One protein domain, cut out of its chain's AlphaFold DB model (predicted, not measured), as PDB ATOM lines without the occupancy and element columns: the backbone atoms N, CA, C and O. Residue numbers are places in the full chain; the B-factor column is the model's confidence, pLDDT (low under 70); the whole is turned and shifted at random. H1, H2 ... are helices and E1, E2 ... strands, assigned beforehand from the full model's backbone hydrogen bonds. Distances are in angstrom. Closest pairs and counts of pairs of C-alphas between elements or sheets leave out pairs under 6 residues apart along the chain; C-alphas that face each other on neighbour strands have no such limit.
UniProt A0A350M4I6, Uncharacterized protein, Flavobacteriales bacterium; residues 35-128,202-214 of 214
ATOM      1  N   GLY A  35     128.955 126.581 139.289       89.62
ATOM      2  CA  GLY A  35     129.232 125.544 140.263       89.62
ATOM      3  C   GLY A  35     128.494 125.837 141.559       89.62
ATOM      4  O   GLY A  35     128.534 126.952 142.071       89.62
ATOM      5  N   VAL A  36     127.832 124.825 142.108       90.44
ATOM      6  CA  VAL A  36     127.325 124.854 143.480       90.44
ATOM      7  C   VAL A  36     128.206 123.950 144.313       90.44
ATOM      8  O   VAL A  36     128.413 122.790 143.957       90.44
ATOM      9  N   PHE A  37     128.697 124.467 145.426       91.00
ATOM     10  CA  PHE A  37     129.647 123.802 146.302       91.00
ATOM     11  C   PHE A  37     129.019 123.573 147.670       91.00
ATOM     12  O   PHE A  37     128.151 124.334 148.092       91.00
ATOM     13  N   ASN A  38     129.439 122.527 148.374       91.69
ATOM     14  CA  ASN A  38     129.061 122.343 149.776       91.69
ATOM     15  C   ASN A  38     129.947 123.193 150.708       91.69
ATOM     16  O   ASN A  38     130.867 123.882 150.272       91.69
ATOM     17  N   SER A  39     129.711 123.094 152.017       89.50
ATOM     18  CA  SER A  39     130.536 123.737 153.052       89.50
ATOM     19  C   SER A  39     132.022 123.345 153.029       89.50
ATOM     20  O   SER A  39     132.860 124.090 153.523       89.50
ATOM     21  N   GLU A  40     132.368 122.192 152.451       91.69
ATOM     22  CA  GLU A  40     133.752 121.725 152.285       91.69
ATOM     23  C   GLU A  40     134.389 122.213 150.970       91.69
ATOM     24  O   GLU A  40     135.466 121.745 150.610       91.69
ATOM     25  N   HIS A  41     133.733 123.118 150.235       88.25
ATOM     26  CA  HIS A  41     134.165 123.603 148.918       88.25
ATOM     27  C   HIS A  41     134.292 122.496 147.856       88.25
ATOM     28  O   HIS A  41     134.977 122.659 146.845       88.25
ATOM     29  N   LYS A  42     133.604 121.366 148.040       89.00
ATOM     30  CA  LYS A  42     133.489 120.324 147.013       89.00
ATOM     31  C   LYS A  42     132.353 120.675 146.069       89.00
ATOM     32  O   LYS A  42     131.259 121.006 146.524       89.00
ATOM     33  N   LEU A  43     132.609 120.572 144.766       87.38
ATOM     34  CA  LEU A  43     131.600 120.775 143.732       87.38
ATOM     35  C   LEU A  43     130.503 119.708 143.860       87.38
ATOM     36  O   LEU A  43     130.780 118.511 143.836       87.38
ATOM     37  N   ILE A  44     129.263 120.166 143.994       85.56
ATOM     38  CA  ILE A  44     128.053 119.354 144.139       85.56
ATOM     39  C   ILE A  44     127.271 119.373 142.828       85.56
ATOM     40  O   ILE A  44     127.058 118.327 142.215       85.56
ATOM     41  N   TYR A  45     126.909 120.574 142.366       84.44
ATOM     42  CA  TYR A  45     126.164 120.770 141.125       84.44
ATOM     43  C   TYR A  45     126.951 121.590 140.131       84.44
ATOM     44  O   TYR A  45     127.677 122.512 140.493       84.44
ATOM     45  N   LYS A  46     126.720 121.291 138.859       85.50
ATOM     46  CA  LYS A  46     127.227 122.061 137.738       85.50
ATOM     47  C   LYS A  46     126.061 122.389 136.816       85.50
ATOM     48  O   LYS A  46     125.502 121.491 136.185       85.50
ATOM     49  N   TYR A  47     125.704 123.664 136.748       85.62
ATOM     50  CA  TYR A  47     124.701 124.177 135.827       85.62
ATOM     51  C   TYR A  47     125.384 124.757 134.595       85.62
ATOM     52  O   TYR A  47     126.413 125.426 134.691       85.62
ATOM     53  N   LYS A  48     124.805 124.468 133.432       84.12
ATOM     54  CA  LYS A  48     125.251 124.970 132.133       84.12
ATOM     55  C   LYS A  48     124.054 125.490 131.349       84.12
ATOM     56  O   LYS A  48     122.921 125.095 131.628       84.12
ATOM     57  N   VAL A  49     124.330 126.327 130.359       84.44
ATOM     58  CA  VAL A  49     123.345 126.774 129.369       84.44
ATOM     59  C   VAL A  49     122.571 125.580 128.785       84.44
ATOM     60  O   VAL A  49     123.135 124.504 128.561       84.44
ATOM     61  N   GLY A  50     121.264 125.755 128.596       79.12
ATOM     62  CA  GLY A  50     120.316 124.743 128.131       79.12
ATOM     63  C   GLY A  50     119.860 123.749 129.205       79.12
ATOM     64  O   GLY A  50     119.235 122.741 128.877       79.12
ATOM     65  N   ARG A  51     120.194 123.966 130.485       81.75
ATOM     66  CA  ARG A  51     119.737 123.120 131.603       81.75
ATOM     67  C   ARG A  51     118.754 123.862 132.489       81.75
ATOM     68  O   ARG A  51     118.822 125.078 132.621       81.75
ATOM     69  N   ASN A  52     117.891 123.094 133.144       83.75
ATOM     70  CA  ASN A  52     116.935 123.637 134.094       83.75
ATOM     71  C   ASN A  52     117.642 124.008 135.397       83.75
ATOM     72  O   ASN A  52     118.399 123.203 135.950       83.75
ATOM     73  N   LEU A  53     117.356 125.207 135.885       86.56
ATOM     74  CA  LEU A  53     117.740 125.698 137.194       86.56
ATOM     75  C   LEU A  53     116.496 125.732 138.079       86.56
ATOM     76  O   LEU A  53     115.493 126.353 137.735       86.56
ATOM     77  N   ASP A  54     116.586 125.065 139.221       87.38
ATOM     78  CA  ASP A  54     115.568 125.085 140.263       87.38
ATOM     79  C   ASP A  54     116.148 125.806 141.477       87.38
ATOM     80  O   ASP A  54     117.106 125.328 142.097       87.38
ATOM     81  N   PHE A  55     115.616 126.979 141.794       89.19
ATOM     82  CA  PHE A  55     116.211 127.849 142.798       89.19
ATOM     83  C   PHE A  55     115.168 128.613 143.598       89.19
ATOM     84  O   PHE A  55     114.030 128.785 143.173       89.19
ATOM     85  N   ARG A  56     115.584 129.086 144.774       90.12
ATOM     86  CA  ARG A  56     114.810 129.987 145.634       90.12
ATOM     87  C   ARG A  56     115.476 131.352 145.678       90.12
ATOM     88  O   ARG A  56     116.705 131.416 145.755       90.12
ATOM     89  N   ILE A  57     114.676 132.404 145.675       89.69
ATOM     90  CA  ILE A  57     115.105 133.802 145.673       89.69
ATOM     91  C   ILE A  57     114.099 134.653 146.459       89.69
ATOM     92  O   ILE A  57     112.956 134.243 146.651       89.69
ATOM     93  N   ASP A  58     114.527 135.821 146.922       88.38
ATOM     94  CA  ASP A  58     113.648 136.834 147.511       88.38
ATOM     95  C   ASP A  58     112.632 137.323 146.463       88.38
ATOM     96  O   ASP A  58     113.007 137.629 145.326       88.38
ATOM     97  N   TYR A  59     111.350 137.390 146.829       84.44
ATOM     98  CA  TYR A  59     110.279 137.792 145.913       84.44
ATOM     99  C   TYR A  59     110.490 139.213 145.373       84.44
ATOM    100  O   TYR A  59     110.304 139.456 144.181       84.44
ATOM    101  N   ASN A  60     110.982 140.134 146.207       82.88
ATOM    102  CA  ASN A  60     111.211 141.530 145.822       82.88
ATOM    103  C   ASN A  60     112.317 141.686 144.772       82.88
ATOM    104  O   ASN A  60     112.385 142.705 144.085       82.88
ATOM    105  N   LYS A  61     113.195 140.682 144.645       83.62
ATOM    106  CA  LYS A  61     114.215 140.636 143.590       83.62
ATOM    107  C   LYS A  61     113.629 140.245 142.239       83.62
ATOM    108  O   LYS A  61     114.169 140.659 141.220       83.62
ATOM    109  N   LEU A  62     112.545 139.469 142.232       77.75
ATOM    110  CA  LEU A  62     111.822 139.102 141.015       77.75
ATOM    111  C   LEU A  62     110.820 140.182 140.610       77.75
ATOM    112  O   LEU A  62     110.748 140.543 139.438       77.75
ATOM    113  N   TYR A  63     110.077 140.710 141.582       76.69
ATOM    114  CA  TYR A  63     109.004 141.669 141.355       76.69
ATOM    115  C   TYR A  63     109.174 142.891 142.267       76.69
ATOM    116  O   TYR A  63     108.548 142.989 143.330       76.69
ATOM    117  N   PRO A  64     110.042 143.839 141.878       69.44
ATOM    118  CA  PRO A  64     110.198 145.081 142.616       69.44
ATOM    119  C   PRO A  64     108.891 145.886 142.555       69.44
ATOM    120  O   PRO A  64     108.343 146.104 141.474       69.44
ATOM    121  N   ASN A  65     108.439 146.384 143.711       68.31
ATOM    122  CA  ASN A  65     107.217 147.190 143.909       68.31
ATOM    123  C   ASN A  65     105.887 146.414 144.014       68.31
ATOM    124  O   ASN A  65     104.826 146.985 143.756       68.31
ATOM    125  N   THR A  66     105.919 145.146 144.424       63.34
ATOM    126  CA  THR A  66     104.714 144.314 144.617       63.34
ATOM    127  C   THR A  66     104.557 143.853 146.070       63.34
ATOM    128  O   THR A  66     105.534 143.759 146.796       63.34
ATOM    129  N   SER A  67     103.298 143.623 146.470       60.81
ATOM    130  CA  SER A  67     102.754 143.238 147.794       60.81
ATOM    131  C   SER A  67     103.718 142.701 148.876       60.81
ATOM    132  O   SER A  67     104.355 141.668 148.692       60.81
ATOM    133  N   ASP A  68     103.639 143.296 150.077       63.84
ATOM    134  CA  ASP A  68     104.379 142.961 151.318       63.84
ATOM    135  C   ASP A  68     104.146 141.538 151.881       63.84
ATOM    136  O   ASP A  68     104.737 141.156 152.894       63.84
ATOM    137  N   SER A  69     103.248 140.750 151.286       77.12
ATOM    138  CA  SER A  69     102.832 139.451 151.842       77.12
ATOM    139  C   SER A  69     103.679 138.260 151.380       77.12
ATOM    140  O   SER A  69     103.743 137.250 152.092       77.12
ATOM    141  N   ILE A  70     104.342 138.363 150.222       78.44
ATOM    142  CA  ILE A  70     105.177 137.292 149.667       78.44
ATOM    143  C   ILE A  70     106.637 137.580 150.010       78.44
ATOM    144  O   ILE A  70     107.174 138.633 149.684       78.44
ATOM    145  N   LEU A  71     107.284 136.625 150.673       84.69
ATOM    146  CA  LEU A  71     108.658 136.774 151.145       84.69
ATOM    147  C   LEU A  71     109.655 136.282 150.095       84.69
ATOM    148  O   LEU A  71     110.678 136.909 149.833       84.69
ATOM    149  N   GLU A  72     109.387 135.115 149.517       86.69
ATOM    150  CA  GLU A  72     110.333 134.391 148.672       86.69
ATOM    151  C   GLU A  72     109.591 133.645 147.569       86.69
ATOM    152  O   GLU A  72     108.426 133.280 147.732       86.69
ATOM    153  N   SER A  73     110.292 133.342 146.482       84.00
ATOM    154  CA  SER A  73     109.798 132.503 145.395       84.00
ATOM    155  C   SER A  73     110.760 131.372 145.105       84.00
ATOM    156  O   SER A  73     111.979 131.536 145.166       84.00
ATOM    157  N   ARG A  74     110.215 130.224 144.716       86.19
ATOM    158  CA  ARG A  74     110.967 129.170 144.045       86.19
ATOM    159  C   ARG A  74     110.597 129.158 142.579       86.19
ATOM    160  O   ARG A  74     109.419 129.082 142.249       86.19
ATOM    161  N   VAL A  75     111.607 129.211 141.729       83.75
ATOM    162  CA  VAL A  75     111.455 129.310 140.283       83.75
ATOM    163  C   VAL A  75     112.142 128.117 139.638       83.75
ATOM    164  O   VAL A  75     113.242 127.721 140.034       83.75
ATOM    165  N   PHE A  76     111.477 127.553 138.637       83.94
ATOM    166  CA  PHE A  76     112.039 126.548 137.746       83.94
ATOM    167  C   PHE A  76     112.090 127.112 136.328       83.94
ATOM    168  O   PHE A  76     111.043 127.421 135.762       83.94
ATOM    169  N   GLY A  77     113.287 127.260 135.761       82.81
ATOM    170  CA  GLY A  77     113.470 127.828 134.421       82.81
ATOM    171  C   GLY A  77     114.674 127.241 133.693       82.81
ATOM    172  O   GLY A  77     115.551 126.641 134.317       82.81
ATOM    173  N   VAL A  78     114.721 127.391 132.371       84.69
ATOM    174  CA  VAL A  78     115.831 126.925 131.526       84.69
ATOM    175  C   VAL A  78     116.888 128.024 131.441       84.69
ATOM    176  O   VAL A  78     116.567 129.165 131.135       84.69
ATOM    177  N   ILE A  79     118.163 127.706 131.670       87.50
ATOM    178  CA  ILE A  79     119.254 128.678 131.512       87.50
ATOM    179  C   ILE A  79     119.486 128.949 130.024       87.50
ATOM    180  O   ILE A  79     119.938 128.062 129.304       87.50
ATOM    181  N   ASP A  80     119.247 130.177 129.583       88.81
ATOM    182  CA  ASP A  80     119.561 130.646 128.230       88.81
ATOM    183  C   ASP A  80     121.013 131.111 128.115       88.81
ATOM    184  O   ASP A  80     121.747 130.708 127.215       88.81
ATOM    185  N   SER A  81     121.467 131.931 129.061       87.94
ATOM    186  CA  SER A  81     122.847 132.409 129.078       87.94
ATOM    187  C   SER A  81     123.330 132.734 130.488       87.94
ATOM    188  O   SER A  81     122.550 132.963 131.412       87.94
ATOM    189  N   ILE A  82     124.650 132.713 130.657       89.00
ATOM    190  CA  ILE A  82     125.347 133.121 131.878       89.00
ATOM    191  C   ILE A  82     126.332 134.206 131.447       89.00
ATOM    192  O   ILE A  82     127.045 134.016 130.458       89.00
ATOM    193  N   LYS A  83     126.312 135.358 132.124       88.31
ATOM    194  CA  LYS A  83     127.190 136.498 131.826       88.31
ATOM    195  C   LYS A  83     127.728 137.069 133.125       88.31
ATOM    196  O   LYS A  83     127.058 137.836 133.814       88.31
ATOM    197  N   GLY A  84     128.950 136.682 133.476       86.81
ATOM    198  CA  GLY A  84     129.485 137.030 134.789       86.81
ATOM    199  C   GLY A  84     128.563 136.470 135.872       86.81
ATOM    200  O   GLY A  84     128.209 135.299 135.820       86.81
ATOM    201  N   LYS A  85     128.149 137.291 136.840       88.81
ATOM    202  CA  LYS A  85     127.294 136.847 137.957       88.81
ATOM    203  C   LYS A  85     125.806 136.755 137.611       88.81
ATOM    204  O   LYS A  85     125.017 136.396 138.475       88.81
ATOM    205  N   GLU A  86     125.408 137.080 136.388       91.00
ATOM    206  CA  GLU A  86     124.005 137.074 135.975       91.00
ATOM    207  C   GLU A  86     123.639 135.789 135.227       91.00
ATOM    208  O   GLU A  86     124.367 135.330 134.341       91.00
ATOM    209  N   ILE A  87     122.477 135.233 135.569       89.75
ATOM    210  CA  ILE A  87     121.849 134.077 134.933       89.75
ATOM    211  C   ILE A  87     120.592 134.563 134.222       89.75
ATOM    212  O   ILE A  87     119.702 135.145 134.845       89.75
ATOM    213  N   TYR A  88     120.519 134.289 132.929       89.94
ATOM    214  CA  TYR A  88     119.377 134.597 132.084       89.94
ATOM    215  C   TYR A  88     118.581 133.310 131.900       89.94
ATOM    216  O   TYR A  88     119.116 132.310 131.413       89.94
ATOM    217  N   LEU A  89     117.321 133.321 132.322       87.19
ATOM    218  CA  LEU A  89     116.410 132.191 132.220       87.19
ATOM    219  C   LEU A  89     115.354 132.449 131.147       87.19
ATOM    220  O   LEU A  89     114.789 133.540 131.072       87.19
ATOM    221  N   ILE A  90     115.072 131.423 130.355       80.12
ATOM    222  CA  ILE A  90     113.951 131.338 129.418       80.12
ATOM    223  C   ILE A  90     113.003 130.235 129.890       80.12
ATOM    224  O   ILE A  90     113.406 129.352 130.645       80.12
ATOM    225  N   GLU A  91     111.746 130.287 129.446       70.50
ATOM    226  CA  GLU A  91     110.731 129.277 129.780       70.50
ATOM    227  C   GLU A  91     110.626 129.039 131.301       70.50
ATOM    228  O   GLU A  91     111.017 127.994 131.824       70.50
ATOM    229  N   ASN A  92     110.118 130.030 132.037       64.62
ATOM    230  CA  ASN A  92     109.894 129.903 133.478       64.62
ATOM    231  C   ASN A  92     108.651 129.034 133.715       64.62
ATOM    232  O   ASN A  92     107.516 129.477 133.552       64.62
ATOM    233  N   GLN A  93     108.876 127.768 134.051       59.44
ATOM    234  CA  GLN A  93     107.858 126.725 134.005       59.44
ATOM    235  C   GLN A  93     107.044 126.607 135.302       59.44
ATOM    236  O   GLN A  93     105.939 126.078 135.242       59.44
ATOM    237  N   VAL A  94     107.521 127.116 136.450       65.31
ATOM    238  CA  VAL A  94     106.751 127.182 137.715       65.31
ATOM    239  C   VAL A  94     107.319 128.271 138.636       65.31
ATOM    240  O   VAL A  94     108.529 128.282 138.874       65.31
ATOM    241  N   VAL A  95     106.455 129.118 139.215       72.00
ATOM    242  CA  VAL A  95     106.790 129.998 140.350       72.00
ATOM    243  C   VAL A  95     105.947 129.591 141.561       72.00
ATOM    244  O   VAL A  95     104.719 129.615 141.515       72.00
ATOM    245  N   LEU A  96     106.608 129.178 142.644       76.94
ATOM    246  CA  LEU A  96     105.974 128.922 143.939       76.94
ATOM    247  C   LEU A  96     106.293 130.077 144.877       76.94
ATOM    248  O   LEU A  96     107.456 130.253 145.244       76.94
ATOM    249  N   ASN A  97     105.277 130.827 145.282       78.75
ATOM    250  CA  ASN A  97     105.428 131.950 146.200       78.75
ATOM    251  C   ASN A  97     105.239 131.492 147.654       78.75
ATOM    252  O   ASN A  97     104.361 130.680 147.949       78.75
ATOM    253  N   PHE A  98     106.082 131.997 148.554       78.62
ATOM    254  CA  PHE A  98     106.081 131.670 149.977       78.62
ATOM    255  C   PHE A  98     105.676 132.898 150.794       78.62
ATOM    256  O   PHE A  98     106.397 133.897 150.828       78.62
ATOM    257  N   THR A  99     104.549 132.799 151.493       77.50
ATOM    258  CA  THR A  99     104.121 133.777 152.501       77.50
ATOM    259  C   THR A  99     104.564 133.347 153.903       77.50
ATOM    260  O   THR A  99     105.078 132.240 154.108       77.50
ATOM    261  N   LYS A 100     104.360 134.219 154.896       73.94
ATOM    262  CA  LYS A 100     104.654 133.931 156.310       73.94
ATOM    263  C   LYS A 100     103.833 132.754 156.867       73.94
ATOM    264  O   LYS A 100     104.334 132.009 157.708       73.94
ATOM    265  N   ASP A 101     102.619 132.557 156.352       69.12
ATOM    266  CA  ASP A 101     101.607 131.655 156.920       69.12
ATOM    267  C   ASP A 101     101.380 130.362 156.103       69.12
ATOM    268  O   ASP A 101     100.408 129.654 156.335       69.12
ATOM    269  N   HIS A 102     102.327 129.984 155.228       55.75
ATOM    270  CA  HIS A 102     102.361 128.715 154.461       55.75
ATOM    271  C   HIS A 102     101.429 128.597 153.242       55.75
ATOM    272  O   HIS A 102     101.215 127.490 152.740       55.75
ATOM    273  N   GLU A 103     100.916 129.696 152.698       53.00
ATOM    274  CA  GLU A 103     100.116 129.618 151.472       53.00
ATOM    275  C   GLU A 103     101.023 129.590 150.237       53.00
ATOM    276  O   GLU A 103     101.681 130.571 149.895       53.00
ATOM    277  N   TYR A 104     101.072 128.429 149.578       58.38
ATOM    278  CA  TYR A 104     101.717 128.269 148.280       58.38
ATOM    279  C   TYR A 104     100.772 128.786 147.201       58.38
ATOM    280  O   TYR A 104      99.881 128.064 146.745       58.38
ATOM    281  N   LEU A 105     100.969 130.024 146.767       54.22
ATOM    282  CA  LEU A 105     100.358 130.481 145.525       54.22
ATOM    283  C   LEU A 105     101.204 129.942 144.371       54.22
ATOM    284  O   LEU A 105     102.349 130.354 144.171       54.22
ATOM    285  N   VAL A 106     100.651 128.954 143.664       53.84
ATOM    286  CA  VAL A 106     101.156 128.533 142.358       53.84
ATOM    287  C   VAL A 106     100.661 129.577 141.371       53.84
ATOM    288  O   VAL A 106      99.487 129.569 140.999       53.84
ATOM    289  N   GLU A 107     101.528 130.499 140.975       55.62
ATOM    290  CA  GLU A 107     101.209 131.363 139.845       55.62
ATOM    291  C   GLU A 107     101.432 130.573 138.552       55.62
ATOM    292  O   GLU A 107     102.393 129.808 138.421       55.62
ATOM    293  N   ALA A 108     100.482 130.713 137.621       48.34
ATOM    294  CA  ALA A 108     100.579 130.162 136.276       48.34
ATOM    295  C   ALA A 108     101.927 130.563 135.641       48.34
ATOM    296  O   ALA A 108     102.467 131.614 135.995       48.34
ATOM    297  N   PRO A 109     102.483 129.741 134.728       50.41
ATOM    298  CA  PRO A 109     103.739 130.056 134.057       50.41
ATOM    299  C   PRO A 109     103.703 131.495 133.543       50.41
ATOM    300  O   PRO A 109     102.734 131.902 132.902       50.41
ATOM    301  N   LEU A 110     104.748 132.266 133.849       52.06
ATOM    302  CA  LEU A 110     104.949 133.571 133.233       52.06
ATOM    303  C   LEU A 110     105.095 133.318 131.735       52.06
ATOM    304  O   LEU A 110     106.169 132.919 131.282       52.06
ATOM    305  N   GLU A 111     104.011 133.492 130.976       45.88
ATOM    306  CA  GLU A 111     103.992 133.091 129.569       45.88
ATOM    307  C   GLU A 111     105.061 133.824 128.749       45.88
ATOM    308  O   GLU A 111     105.527 133.291 127.749       45.88
ATOM    309  N   TYR A 112     105.524 135.003 129.180       48.12
ATOM    310  CA  TYR A 112     106.499 135.783 128.425       48.12
ATOM    311  C   TYR A 112     107.322 136.699 129.328       48.12
ATOM    312  O   TYR A 112     106.947 137.848 129.541       48.12
ATOM    313  N   THR A 113     108.467 136.241 129.841       58.06
ATOM    314  CA  THR A 113     109.621 137.132 130.080       58.06
ATOM    315  C   THR A 113     110.872 136.333 130.414       58.06
ATOM    316  O   THR A 113     110.863 135.465 131.286       58.06
ATOM    317  N   SER A 114     111.967 136.646 129.724       70.19
ATOM    318  CA  SER A 114     113.300 136.239 130.151       70.19
ATOM    319  C   SER A 114     113.560 136.799 131.550       70.19
ATOM    320  O   SER A 114     113.469 138.015 131.737       70.19
ATOM    321  N   LEU A 115     113.873 135.941 132.517       82.00
ATOM    322  CA  LEU A 115     114.181 136.371 133.878       82.00
ATOM    323  C   LEU A 115     115.696 136.517 134.028       82.00
ATOM    324  O   LEU A 115     116.440 135.607 133.671       82.00
ATOM    325  N   VAL A 116     116.149 137.643 134.573       87.94
ATOM    326  CA  VAL A 116     117.565 137.872 134.884       87.94
ATOM    327  C   VAL A 116     117.736 137.846 136.393       87.94
ATOM    328  O   VAL A 116     117.085 138.609 137.102       87.94
ATOM    329  N   ILE A 117     118.606 136.968 136.884       88.75
ATOM    330  CA  ILE A 117     118.914 136.848 138.314       88.75
ATOM    331  C   ILE A 117     120.419 136.893 138.543       88.75
ATOM    332  O   ILE A 117     121.192 136.325 137.774       88.75
ATOM    333  N   SER A 118     120.846 137.521 139.634       91.44
ATOM    334  CA  SER A 118     122.231 137.425 140.089       91.44
ATOM    335  C   SER A 118     122.443 136.130 140.873       91.44
ATOM    336  O   SER A 118     121.631 135.776 141.732       91.44
ATOM    337  N   THR A 119     123.575 135.452 140.663       90.19
ATOM    338  CA  THR A 119     124.011 134.318 141.495       90.19
ATOM    339  C   THR A 119     124.082 134.696 142.972       90.19
ATOM    340  O   THR A 119     123.888 133.848 143.837       90.19
ATOM    341  N   GLU A 120     124.349 135.970 143.266       91.81
ATOM    342  CA  GLU A 120     124.417 136.472 144.636       91.81
ATOM    343  C   GLU A 120     123.051 136.551 145.297       91.81
ATOM    344  O   GLU A 120     123.003 136.502 146.516       91.81
ATOM    345  N   ASP A 121     121.955 136.661 144.547       91.12
ATOM    346  CA  ASP A 121     120.601 136.749 145.102       91.12
ATOM    347  C   ASP A 121     119.988 135.369 145.382       91.12
ATOM    348  O   ASP A 121     119.019 135.265 146.135       91.12
ATOM    349  N   LEU A 122     120.593 134.297 144.860       91.94
ATOM    350  CA  LEU A 122     120.146 132.927 145.087       91.94
ATOM    351  C   LEU A 122     120.191 132.568 146.579       91.94
ATOM    352  O   LEU A 122     121.217 132.683 147.252       91.94
ATOM    353  N   MET A 123     119.068 132.077 147.094       92.94
ATOM    354  CA  MET A 123     118.926 131.631 148.482       92.94
ATOM    355  C   MET A 123     119.084 130.120 148.603       92.94
ATOM    356  O   MET A 123     119.620 129.619 149.593       92.94
ATOM    357  N   SER A 124     118.646 129.375 147.591       91.81
ATOM    358  CA  SER A 124     118.927 127.945 147.481       91.81
ATOM    359  C   SER A 124     118.905 127.488 146.039       91.81
ATOM    360  O   SER A 124     118.243 128.112 145.214       91.81
ATOM    361  N   VAL A 125     119.583 126.381 145.767       90.75
ATOM    362  CA  VAL A 125     119.573 125.722 144.463       90.75
ATOM    363  C   VAL A 125     119.353 124.233 144.679       90.75
ATOM    364  O   VAL A 125     119.961 123.622 145.565       90.75
ATOM    365  N   SER A 126     118.477 123.634 143.886       84.88
ATOM    366  CA  SER A 126     118.192 122.206 143.934       84.88
ATOM    367  C   SER A 126     118.411 121.580 142.569       84.88
ATOM    368  O   SER A 126     118.148 122.189 141.537       84.88
ATOM    369  N   PHE A 127     118.941 120.361 142.559       72.94
ATOM    370  CA  PHE A 127     118.995 119.602 141.325       72.94
ATOM    371  C   PHE A 127     117.616 119.030 141.033       72.94
ATOM    372  O   PHE A 127     116.947 118.542 141.945       72.94
ATOM    373  N   ASN A 128     117.221 119.120 139.763       66.00
ATOM    374  CA  ASN A 128     115.881 118.853 139.260       66.00
ATOM    375  C   ASN A 128     115.167 117.701 140.014       66.00
ATOM    376  O   ASN A 128     115.497 116.528 139.794       66.00
ATOM    377  N   PHE A 202     111.903 121.733 151.348       74.88
ATOM    378  CA  PHE A 202     112.483 120.397 151.425       74.88
ATOM    379  C   PHE A 202     112.752 119.988 152.875       74.88
ATOM    380  O   PHE A 202     113.193 120.793 153.688       74.88
ATOM    381  N   LYS A 203     112.596 118.691 153.180       73.50
ATOM    382  CA  LYS A 203     112.848 118.137 154.526       73.50
ATOM    383  C   LYS A 203     114.273 118.376 155.040       73.50
ATOM    384  O   LYS A 203     114.483 118.399 156.247       73.50
ATOM    385  N   LYS A 204     115.266 118.436 154.145       83.62
ATOM    386  CA  LYS A 204     116.681 118.634 154.491       83.62
ATOM    387  C   LYS A 204     117.382 119.443 153.408       83.62
ATOM    388  O   LYS A 204     117.315 119.074 152.238       83.62
ATOM    389  N   TYR A 205     118.127 120.456 153.833       86.94
ATOM    390  CA  TYR A 205     119.079 121.193 153.009       86.94
ATOM    391  C   TYR A 205     120.505 120.936 153.492       86.94
ATOM    392  O   TYR A 205     120.721 120.610 154.661       86.94
ATOM    393  N   GLN A 206     121.475 121.095 152.598       90.88
ATOM    394  CA  GLN A 206     122.891 121.157 152.956       90.88
ATOM    395  C   GLN A 206     123.417 122.587 152.759       90.88
ATOM    396  O   GLN A 206     123.024 123.226 151.784       90.88
ATOM    397  N   PRO A 207     124.259 123.119 153.655       92.44
ATOM    398  CA  PRO A 207     124.850 124.440 153.468       92.44
ATOM    399  C   PRO A 207     125.850 124.424 152.308       92.44
ATOM    400  O   PRO A 207     126.525 123.415 152.071       92.44
ATOM    401  N   GLY A 208     125.964 125.542 151.599       93.75
ATOM    402  CA  GLY A 208     126.897 125.650 150.487       93.75
ATOM    403  C   GLY A 208     127.010 127.045 149.893       93.75
ATOM    404  O   GLY A 208     126.481 128.012 150.436       93.75
ATOM    405  N   SER A 209     127.712 127.128 148.769       93.38
ATOM    406  CA  SER A 209     127.966 128.363 148.027       93.38
ATOM    407  C   SER A 209     127.772 128.152 146.526       93.38
ATOM    408  O   SER A 209     127.657 127.024 146.045       93.38
ATOM    409  N   VAL A 210     127.705 129.253 145.782       93.06
ATOM    410  CA  VAL A 210     127.597 129.260 144.324       93.06
ATOM    411  C   VAL A 210     128.711 130.131 143.750       93.06
ATOM    412  O   VAL A 210     128.983 131.209 144.277       93.06
ATOM    413  N   SER A 211     129.377 129.667 142.697       90.62
ATOM    414  CA  SER A 211     130.396 130.448 141.990       90.62
ATOM    415  C   SER A 211     130.380 130.142 140.500       90.62
ATOM    416  O   SER A 211     129.862 129.116 140.059       90.62
ATOM    417  N   LEU A 212     130.983 131.029 139.716       86.56
ATOM    418  CA  LEU A 212     131.277 130.734 138.322       86.56
ATOM    419  C   LEU A 212     132.400 129.705 138.242       86.56
ATOM    420  O   LEU A 212     133.289 129.673 139.097       86.56
ATOM    421  N   LEU A 213     132.314 128.851 137.231       83.50
ATOM    422  CA  LEU A 213     133.397 127.976 136.808       83.50
ATOM    423  C   LEU A 213     133.970 128.596 135.532       83.50
ATOM    424  O   LEU A 213     133.234 128.753 134.553       83.50
ATOM    425  N   GLU A 214     135.235 129.006 135.602       65.75
ATOM    426  CA  GLU A 214     136.015 129.527 134.472       65.75
ATOM    427  C   GLU A 214     136.509 128.402 133.555       65.75
ATOM    428  O   GLU A 214     136.846 127.309 134.076       65.75
TER     429      GLU A 214
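Overview. This is residues 35 to 128 and 202 to 214 of the 214 residues of an uncharacterized protein of Flavobacteriales bacterium (UniProt A0A350M4I6). A six-stranded sheet, strongly twisted and folded over where its two long strands E4 and E5 bend, has a small three-stranded sheet, E2 E1 E9, partly face to face with it, as a sandwich with crossed strands. E6 lies toward one end of the longest axis and the small sheet toward the other; the short helix H1 is on the large sheet. The printed part has 107 residues, in the order E1 E2 E3 H1 E4 E5 E6 E7 E8 E9, and is mostly strand. The large sheet is branched, its neighbour pairs antiparallel; the small one runs E2 E1 E9, all antiparallel. The whole is compact, with a radius of gyration of the C-alphas of 13.8 A and spans of 37 by 30 by 23 A.

Along the chain. In the large sheet, E4 is residues 70 to 83, 28.3 A long, and E5 is residues 86 to 99, 26.1 A long. E4 begins at C-alpha 70 at (105.177, 137.292, 149.667). E3 is residues 52 to 58, 19.1 A, E6 104 to 107, E7 115 to 118 and E8 122 to 126. H1 is residues 59 to 62. In the small sheet, E1 is residues 35 to 38, beginning at (129.232, 125.544, 140.263), E2 43 to 48, and E9 206 to 213, 20.4 A, ending at (133.397, 127.976, 136.808).

Arrangement. E4 bends by 101 degrees at residue 80 and E5 by 107 degrees at residue 91. They form a hairpin, with N 74 and O 96 2.8 A apart. E4, E5 and E6 make a meander, each strand the antiparallel neighbour of the one before. On the other side of E5 from E4 lie E6, beside residues 95 to 98, with N 97 and O 105 at 3.2 A, and E7, beside residues 86 to 89, with N 87 and O 117 at 2.8 A. E3 has E4 on one side, N 55 and O 75 at 3.0 A, and E8 on the other, N 56 and O 124 at 2.9 A. H1 has a height over the sheet of 5.0 A and is over none of its strands; its closest C-alphas to E4 are Tyr 59 and Glu 72, 4.4 A. H1 is too short for an O i to N i+4 pair; its one O i to N i+3 pair is within hydrogen-bond range. In the sandwich, two sheets face to face, the facing parts are 11.6 A centre to centre, with strands at 41 degrees. E1 pairs with E2, N 36 and O 45 at 2.8 A, and with E9, N 37 and O 209 at 2.8 A. E8 and E9 are near each other.

Size, cuts and confidence. The C-alphas of Asp 101 and Glu 214 are farthest apart, 41.1 A. Residues 129 to 201 are not printed; C-alphas 128 and 202 are 12.7 A apart across the cut. Of the links printed whole, none is long. Mean pLDDT of the printed part is 79.7; 23 residues are under 70, among them 64 to 68 and 101 to 113.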